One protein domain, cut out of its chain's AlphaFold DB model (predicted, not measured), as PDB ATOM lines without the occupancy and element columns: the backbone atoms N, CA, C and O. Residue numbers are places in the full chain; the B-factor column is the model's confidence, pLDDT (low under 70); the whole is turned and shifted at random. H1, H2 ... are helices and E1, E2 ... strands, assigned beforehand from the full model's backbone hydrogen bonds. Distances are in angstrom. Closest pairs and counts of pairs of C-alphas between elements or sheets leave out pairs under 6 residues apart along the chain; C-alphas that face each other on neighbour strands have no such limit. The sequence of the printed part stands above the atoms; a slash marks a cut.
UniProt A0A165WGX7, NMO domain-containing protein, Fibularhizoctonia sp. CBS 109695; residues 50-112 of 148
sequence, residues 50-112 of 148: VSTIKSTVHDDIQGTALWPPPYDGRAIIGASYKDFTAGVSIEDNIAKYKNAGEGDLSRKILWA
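AT A GLANCE: This is residues 50 to 112 of the 148 residues of the protein "NMO domain-containing protein" of Fibularhizoctonia sp. CBS 109695 (UniProt A0A165WGX7). Three short helices touch one another in a small cluster, H2 and H3 folded back as a helical hairpin with H1 set slantwise to both, and a short two-strand ribbon of E1 and E2 lies at one side of the cluster. The link of residues 63 to 72 loops out towards one end, and the stretch of residues 100 to 112 turns at the other end and runs back towards E2. The 63 printed residues hold E1, H1, E2, H2 and H3 in that order; the class is mixed, helices and strands, with under half of the residues in named elements. The two strands are antiparallel. The whole is compact and rounded, with a radius of gyration of the C-alphas of 11.0 A and spans of 30 by 25 by 22 A.

IN THESE COORDINATES: E1, residues 52 to 55, begins with C-alpha 52 at (88.013, 104.545, 84.202) and is 9.8 A long. H1 is residues 57 to 62, E2 is residues 73 to 76 with 10.3 A, and H2 is residues 79 to 85. H3, residues 90 to 99, is 14.1 A long and ends with C-alpha 99 at (92.395, 120.668, 100.157).

HOW THE PARTS SIT: E1 and E2 are antiparallel at 147 degrees; N 53 and O 75 are 2.9 A apart, within hydrogen-bond range. The closest C-alphas of H1 and E2, His 58 and Gly 73, are 7.0 A apart. H1 touches H2 at a steep tilt of 42 degrees, opposite ways, closest at the C-alphas of His 58 and Tyr 81, 7.4 A. H1 touches H3 at a steep tilt of 42 degrees, the same way, closest at the C-alphas of Ile 61 and Ile 94, 5.0 A. H2 and H3, a helical hairpin, touch at a shallow tilt of 7 degrees, opposite ways, closest at the C-alphas of Ser 80 and Asn 93, 6.4 A. Every O i to N i+4 pair is within hydrogen-bond range in H1, H2 and H3. E1 is apart from H2 and H3.

THE WHOLE: The C-alphas farthest apart, those of Pro 70 and Gly 103, are 32.7 A apart. The printed part has no cut and no long link. Its mean pLDDT is 85.7, and residues 102 to 103 are under 70.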
ATOM      1  N   VAL A  50      90.375 100.594  81.042       88.69
ATOM      2  CA  VAL A  50      91.232 100.361  82.212       88.69
ATOM      3  C   VAL A  50      91.393 101.622  83.058       88.69
ATOM      4  O   VAL A  50      91.427 101.549  84.282       88.69
ATOM      5  N   SER A  51      91.467 102.797  82.430       89.88
ATOM      6  CA  SER A  51      91.700 104.067  83.131       89.88
ATOM      7  C   SER A  51      90.442 104.705  83.729       89.88
ATOM      8  O   SER A  51      90.547 105.749  84.374       89.88
ATOM      9  N   THR A  52      89.263 104.092  83.570       92.25
ATOM     10  CA  THR A  52      88.013 104.545  84.202       92.25
ATOM     11  C   THR A  52      87.339 103.423  84.986       92.25
ATOM     12  O   THR A  52      87.397 102.256  84.596       92.25
ATOM     13  N   ILE A  53      86.633 103.771  86.063       93.44
ATOM     14  CA  ILE A  53      85.965 102.798  86.934       93.44
ATOM     15  C   ILE A  53      84.597 103.291  87.395       93.44
ATOM     16  O   ILE A  53      84.420 104.483  87.657       93.44
ATOM     17  N   LYS A  54      83.633 102.364  87.473       92.12
ATOM     18  CA  LYS A  54      82.320 102.607  88.080       92.12
ATOM     19  C   LYS A  54      82.432 102.432  89.591       92.12
ATOM     20  O   LYS A  54      82.945 101.407  90.030       92.12
ATOM     21  N   SER A  55      82.011 103.430  90.358       89.75
ATOM     22  CA  SER A  55      82.009 103.370  91.820       89.75
ATOM     23  C   SER A  55      81.132 104.476  92.405       89.75
ATOM     24  O   SER A  55      81.103 105.576  91.854       89.75
ATOM     25  N   THR A  56      80.489 104.217  93.543       87.94
ATOM     26  CA  THR A  56      79.795 105.244  94.348       87.94
ATOM     27  C   THR A  56      80.776 106.146  95.097       87.94
ATOM     28  O   THR A  56      80.467 107.294  95.387       87.94
ATOM     29  N   VAL A  57      82.006 105.666  95.314       87.62
ATOM     30  CA  VAL A  57      83.082 106.382  96.025       87.62
ATOM     31  C   VAL A  57      83.361 107.759  95.424       87.62
ATOM     32  O   VAL A  57      83.754 108.683  96.128       87.62
ATOM     33  N   HIS A  58      83.175 107.906  94.112       88.31
ATOM     34  CA  HIS A  58      83.353 109.186  93.430       88.31
ATOM     35  C   HIS A  58      82.357 110.235  93.942       88.31
ATOM     36  O   HIS A  58      82.759 111.360  94.231       88.31
ATOM     37  N   ASP A  59      81.093 109.843  94.109       85.50
ATOM     38  CA  ASP A  59      80.035 110.690  94.661       85.50
ATOM     39  C   ASP A  59      80.218 110.919  96.165       85.50
ATOM     40  O   ASP A  59      80.028 112.040  96.639       85.50
ATOM     41  N   ASP A  60      80.659 109.898  96.906       86.19
ATOM     42  CA  ASP A  60      80.944 110.007  98.342       86.19
ATOM     43  C   ASP A  60      82.055 111.038  98.614       86.19
ATOM     44  O   ASP A  60      81.908 111.919  99.462       86.19
ATOM     45  N   ILE A  61      83.146 110.989  97.839       85.31
ATOM     46  CA  ILE A  61      84.271 111.932  97.951       85.31
ATOM     47  C   ILE A  61      83.857 113.347  97.533       85.31
ATOM     48  O   ILE A  61      84.268 114.329  98.158       85.31
ATOM     49  N   GLN A  62      83.047 113.463  96.478       83.69
ATOM     50  CA  GLN A  62      82.573 114.750  95.973       83.69
ATOM     51  C   GLN A  62      81.471 115.364  96.863       83.69
ATOM     52  O   GLN A  62      81.182 116.555  96.743       83.69
ATOM     53  N   GLY A  63      80.893 114.585  97.783       81.31
ATOM     54  CA  GLY A  63      79.760 114.997  98.612       81.31
ATOM     55  C   GLY A  63      78.442 115.059  97.834       81.31
ATOM     56  O   GLY A  63      77.530 115.781  98.229       81.31
ATOM     57  N   THR A  64      78.349 114.334  96.718       80.69
ATOM     58  CA  THR A  64      77.194 114.286  95.808       80.69
ATOM     59  C   THR A  64      76.516 112.920  95.810       80.69
ATOM     60  O   THR A  64      75.879 112.558  94.822       80.69
ATOM     61  N   ALA A  65      76.625 112.170  96.911       78.06
ATOM     62  CA  ALA A  65      75.958 110.885  97.136       78.06
ATOM     63  C   ALA A  65      74.424 111.052  97.194       78.06
ATOM     64  O   ALA A  65      73.795 111.044  98.248       78.06
ATOM     65  N   LEU A  66      73.833 111.280  96.024       78.44
ATOM     66  CA  LEU A  66      72.411 111.537  95.802       78.44
ATOM     67  C   LEU A  66      71.704 110.313  95.213       78.44
ATOM     68  O   LEU A  66      70.478 110.217  95.256       78.44
ATOM     69  N   TRP A  67      72.471 109.395  94.631       80.25
ATOM     70  CA  TRP A  67      71.948 108.265  93.885       80.25
ATOM     71  C   TRP A  67      71.701 107.068  94.814       80.25
ATOM     72  O   TRP A  67      72.620 106.647  95.518       80.25
ATOM     73  N   PRO A  68      70.482 106.496  94.842       83.62
ATOM     74  CA  PRO A  68      70.219 105.306  95.638       83.62
ATOM     75  C   PRO A  68      70.902 104.070  95.022       83.62
ATOM     76  O   PRO A  68      71.133 104.028  93.810       83.62
ATOM     77  N   PRO A  69      71.179 103.013  95.801       83.31
ATOM     78  CA  PRO A  69      71.614 101.740  95.235       83.31
ATOM     79  C   PRO A  69      70.597 101.215  94.200       83.31
ATOM     80  O   PRO A  69      69.391 101.316  94.447       83.31
ATOM     81  N   PRO A  70      71.027 100.637  93.060       84.50
ATOM     82  CA  PRO A  70      72.396 100.269  92.677       84.50
ATOM     83  C   PRO A  70      73.088 101.284  91.739       84.50
ATOM     84  O   PRO A  70      73.987 100.904  90.987       84.50
ATOM     85  N   TYR A  71      72.640 102.540  91.699       85.62
ATOM     86  CA  TYR A  71      73.159 103.526  90.751       85.62
ATOM     87  C   TYR A  71      74.558 104.014  91.154       85.62
ATOM     88  O   TYR A  71      74.819 104.314  92.314       85.62
ATOM     89  N   ASP A  72      75.456 104.091  90.175       89.19
ATOM     90  CA  ASP A  72      76.855 104.479  90.333       89.19
ATOM     91  C   ASP A  72      77.299 105.408  89.189       89.19
ATOM     92  O   ASP A  72      76.686 105.482  88.118       89.19
ATOM     93  N   GLY A  73      78.405 106.119  89.405       88.00
ATOM     94  CA  GLY A  73      79.040 106.944  88.384       88.00
ATOM     95  C   GLY A  73      80.346 106.328  87.873       88.00
ATOM     96  O   GLY A  73      81.032 105.597  88.589       88.00
ATOM     97  N   ARG A  74      80.722 106.633  86.621       91.25
ATOM     98  CA  ARG A  74      82.019 106.238  86.039       91.25
ATOM     99  C   ARG A  74      82.941 107.442  85.889       91.25
ATOM    100  O   ARG A  74      82.609 108.386  85.170       91.25
ATOM    101  N   ALA A  75      84.118 107.372  86.497       91.12
ATOM    102  CA  ALA A  75      85.123 108.428  86.435       91.12
ATOM    103  C   ALA A  75      86.516 107.882  86.097       91.12
ATOM    104  O   ALA A  75      86.790 106.688  86.259       91.12
ATOM    105  N   ILE A  76      87.396 108.768  85.622       90.44
ATOM    106  CA  ILE A  76      88.824 108.487  85.435       90.44
ATOM    107  C   ILE A  76      89.452 108.185  86.796       90.44
ATOM    108  O   ILE A  76      89.220 108.899  87.770       90.44
ATOM    109  N   ILE A  77      90.282 107.145  86.851       91.25
ATOM    110  CA  ILE A  77      90.989 106.735  88.063       91.25
ATOM    111  C   ILE A  77      92.013 107.814  88.442       91.25
ATOM    112  O   ILE A  77      93.108 107.903  87.880       91.25
ATOM    113  N   GLY A  78      91.637 108.650  89.407       89.00
ATOM    114  CA  GLY A  78      92.491 109.664  90.019       89.00
ATOM    115  C   GLY A  78      93.192 109.180  91.290       89.00
ATOM    116  O   GLY A  78      93.023 108.041  91.730       89.00
ATOM    117  N   ALA A  79      93.958 110.077  91.909       89.00
ATOM    118  CA  ALA A  79      94.615 109.837  93.191       89.00
ATOM    119  C   ALA A  79      93.600 109.540  94.308       89.00
ATOM    120  O   ALA A  79      93.840 108.657  95.120       89.00
ATOM    121  N   SER A  80      92.433 110.187  94.294       88.12
ATOM    122  CA  SER A  80      91.382 109.973  95.299       88.12
ATOM    123  C   SER A  80      90.824 108.546  95.263       88.12
ATOM    124  O   SER A  80      90.636 107.927  96.305       88.12
ATOM    125  N   TYR A  81      90.633 107.967  94.073       88.88
ATOM    126  CA  TYR A  81      90.211 106.567  93.968       88.88
ATOM    127  C   TYR A  81      91.326 105.601  94.400       88.88
ATOM    128  O   TYR A  81      91.062 104.605  95.067       88.88
ATOM    129  N   LYS A  82      92.587 105.915  94.071       90.50
ATOM    130  CA  LYS A  82      93.744 105.114  94.499       90.50
ATOM    131  C   LYS A  82      93.909 105.106  96.020       90.50
ATOM    132  O   LYS A  82      94.129 104.041  96.589       90.50
ATOM    133  N   ASP A  83      93.739 106.256  96.670       89.88
ATOM    134  CA  ASP A  83      93.777 106.383  98.131       89.88
ATOM    135  C   ASP A  83      92.680 105.522  98.783       89.88
ATOM    136  O   ASP A  83      92.956 104.804  99.743       89.88
ATOM    137  N   PHE A  84      91.470 105.499  98.212       88.69
ATOM    138  CA  PHE A  84      90.400 104.608  98.671       88.69
ATOM    139  C   PHE A  84      90.791 103.126  98.550       88.69
ATOM    140  O   PHE A  84      90.681 102.375  99.516       88.69
ATOM    141  N   THR A  85      91.323 102.699  97.397       89.56
ATOM    142  CA  THR A  85      91.776 101.303  97.220       89.56
ATOM    143  C   THR A  85      92.958 100.927  98.117       89.56
ATOM    144  O   THR A  85      93.146  99.752  98.415       89.56
ATOM    145  N   ALA A  86      93.742 101.912  98.560       90.81
ATOM    146  CA  ALA A  86      94.851 101.729  99.491       90.81
ATOM    147  C   ALA A  86      94.407 101.677 100.968       90.81
ATOM    148  O   ALA A  86      95.251 101.487 101.843       90.81
ATOM    149  N   GLY A  87      93.109 101.832 101.258       88.75
ATOM    150  CA  GLY A  87      92.554 101.743 102.612       88.75
ATOM    151  C   GLY A  87      92.544 103.058 103.393       88.75
ATOM    152  O   GLY A  87      92.411 103.035 104.614       88.75
ATOM    153  N   VAL A  88      92.686 104.209 102.725       87.12
ATOM    154  CA  VAL A  88      92.480 105.520 103.362       87.12
ATOM    155  C   VAL A  88      90.995 105.684 103.702       87.12
ATOM    156  O   VAL A  88      90.136 105.346 102.887       87.12
ATOM    157  N   SER A  89      90.694 106.216 104.892       88.12
ATOM    158  CA  SER A  89      89.317 106.506 105.308       88.12
ATOM    159  C   SER A  89      88.632 107.468 104.328       88.12
ATOM    160  O   SER A  89      89.282 108.300 103.682       88.12
ATOM    161  N   ILE A  90      87.310 107.358 104.191       84.06
ATOM    162  CA  ILE A  90      86.552 108.236 103.289       84.06
ATOM    163  C   ILE A  90      86.651 109.686 103.780       84.06
ATOM    164  O   ILE A  90      86.820 110.597 102.973       84.06
ATOM    165  N   GLU A  91      86.645 109.896 105.093       86.62
ATOM    166  CA  GLU A  91      86.753 111.200 105.741       86.62
ATOM    167  C   GLU A  91      88.079 111.897 105.404       86.62
ATOM    168  O   GLU A  91      88.083 113.057 104.973       86.62
ATOM    169  N   ASP A  92      89.204 111.182 105.516       87.00
ATOM    170  CA  ASP A  92      90.525 111.718 105.170       87.00
ATOM    171  C   ASP A  92      90.641 111.993 103.670       87.00
ATOM    172  O   ASP A  92      91.278 112.961 103.242       87.00
ATOM    173  N   ASN A  93      90.021 111.148 102.844       86.50
ATOM    174  CA  ASN A  93      90.025 111.318 101.399       86.50
ATOM    175  C   ASN A  93      89.193 112.537 100.970       86.50
ATOM    176  O   ASN A  93      89.645 113.318 100.133       86.50
ATOM    177  N   ILE A  94      88.038 112.769 101.604       86.81
ATOM    178  CA  ILE A  94      87.235 113.988 101.432       86.81
ATOM    179  C   ILE A  94      88.045 115.222 101.846       86.81
ATOM    180  O   ILE A  94      88.036 116.229 101.136       86.81
ATOM    181  N   ALA A  95      88.777 115.166 102.963       86.81
ATOM    182  CA  ALA A  95      89.628 116.274 103.397       86.81
ATOM    183  C   ALA A  95      90.746 116.564 102.380       86.81
ATOM    184  O   ALA A  95      90.951 117.716 101.990       86.81
ATOM    185  N   LYS A  96      91.427 115.526 101.879       85.38
ATOM    186  CA  LYS A  96      92.443 115.648 100.817       85.38
ATOM    187  C   LYS A  96      91.858 116.175  99.507       85.38
ATOM    188  O   LYS A  96      92.514 116.963  98.835       85.38
ATOM    189  N   TYR A  97      90.645 115.758  99.152       85.69
ATOM    190  CA  TYR A  97      89.924 116.249  97.982       85.69
ATOM    191  C   TYR A  97      89.582 117.738  98.109       85.69
ATOM    192  O   TYR A  97      89.824 118.498  97.180       85.69
ATOM    193  N   LYS A  98      89.085 118.181  99.271       83.88
ATOM    194  CA  LYS A  98      88.763 119.596  99.531       83.88
ATOM    195  C   LYS A  98      90.003 120.489  99.592       83.88
ATOM    196  O   LYS A  98      89.949 121.631  99.154       83.88
ATOM    197  N   ASN A  99      91.111 119.965 100.112       84.56
ATOM    198  CA  ASN A  99      92.395 120.668 100.157       84.56
ATOM    199  C   ASN A  99      93.113 120.698  98.799       84.56
ATOM    200  O   ASN A  99      94.079 121.446  98.635       84.56
ATOM    201  N   ALA A 100      92.670 119.896  97.827       79.62
ATOM    202  CA  ALA A 100      93.193 119.952  96.473       79.62
ATOM    203  C   ALA A 100      92.759 121.277  95.829       79.62
ATOM    204  O   ALA A 100      91.606 121.463  95.441       79.62
ATOM    205  N   GLY A 101      93.698 122.220  95.733       71.19
ATOM    206  CA  GLY A 101      93.485 123.480  95.026       71.19
ATOM    207  C   GLY A 101      93.185 123.264  93.539       71.19
ATOM    208  O   GLY A 101      93.309 122.160  93.002       71.19
ATOM    209  N   GLU A 102      92.823 124.335  92.830       64.38
ATOM    210  CA  GLU A 102      92.362 124.233  91.438       64.38
ATOM    211  C   GLU A 102      93.350 123.547  90.480       64.38
ATOM    212  O   GLU A 102      92.901 122.923  89.511       64.38
ATOM    213  N   GLY A 103      94.652 123.609  90.786       65.38
ATOM    214  CA  GLY A 103      95.735 123.009  90.007       65.38
ATOM    215  C   GLY A 103      95.954 121.505  90.214       65.38
ATOM    216  O   GLY A 103      96.560 120.875  89.348       65.38
ATOM    217  N   ASP A 104      95.452 120.892  91.293       79.25
ATOM    218  CA  ASP A 104      95.595 119.442  91.495       79.25
ATOM    219  C   ASP A 104      94.439 118.674  90.842       79.25
ATOM    220  O   ASP A 104      93.495 118.196  91.476       79.25
ATOM    221  N   LEU A 105      94.541 118.512  89.524       79.19
ATOM    222  CA  LEU A 105      93.603 117.688  88.766       79.19
ATOM    223  C   LEU A 105      93.710 116.196  89.108       79.19
ATOM    224  O   LEU A 105      92.816 115.437  88.736       79.19
ATOM    225  N   SER A 106      94.781 115.746  89.781       82.44
ATOM    226  CA  SER A 106      94.986 114.335  90.138       82.44
ATOM    227  C   SER A 106      93.916 113.815  91.079       82.44
ATOM    228  O   SER A 106      93.474 112.676  90.895       82.44
ATOM    229  N   ARG A 107      93.464 114.666  92.002       84.62
ATOM    230  CA  ARG A 107      92.436 114.361  92.996       84.62
ATOM    231  C   ARG A 107      91.024 114.720  92.547       84.62
ATOM    232  O   ARG A 107      90.070 114.166  93.090       84.62
ATOM    233  N   LYS A 108      90.870 115.579  91.533       85.56
ATOM    234  CA  LYS A 108      89.549 115.916  90.991       85.56
ATOM    235  C   LYS A 108      88.864 114.694  90.380       85.56
ATOM    236  O   LYS A 108      89.474 113.927  89.631       85.56
ATOM    237  N   ILE A 109      87.577 114.546  90.680       88.12
ATOM    238  CA  ILE A 109      86.730 113.518  90.082       88.12
ATOM    239  C   ILE A 109      86.357 113.977  88.674       88.12
ATOM    240  O   ILE A 109      85.727 115.018  88.490       88.12
ATOM    241  N   LEU A 110      86.789 113.213  87.672       87.88
ATOM    242  CA  LEU A 110      86.518 113.490  86.264       87.88
ATOM    243  C   LEU A 110      85.621 112.408  85.683       87.88
ATOM    244  O   LEU A 110      86.077 111.306  85.375       87.88
ATOM    245  N   TRP A 111      84.344 112.742  85.538       88.75
ATOM    246  CA  TRP A 111      83.326 111.851  85.002       88.75
ATOM    247  C   TRP A 111      83.600 111.523  83.534       88.75
ATOM    248  O   TRP A 111      83.584 112.388  82.657       88.75
ATOM    249  N   ALA A 112      83.860 110.247  83.256       88.81
ATOM    250  CA  ALA A 112      84.211 109.777  81.927       88.81
ATOM    251  C   ALA A 112      83.792 108.322  81.732       88.81
ATOM    252  O   ALA A 112      84.033 107.456  82.567       88.81
TER     253      ALA A 112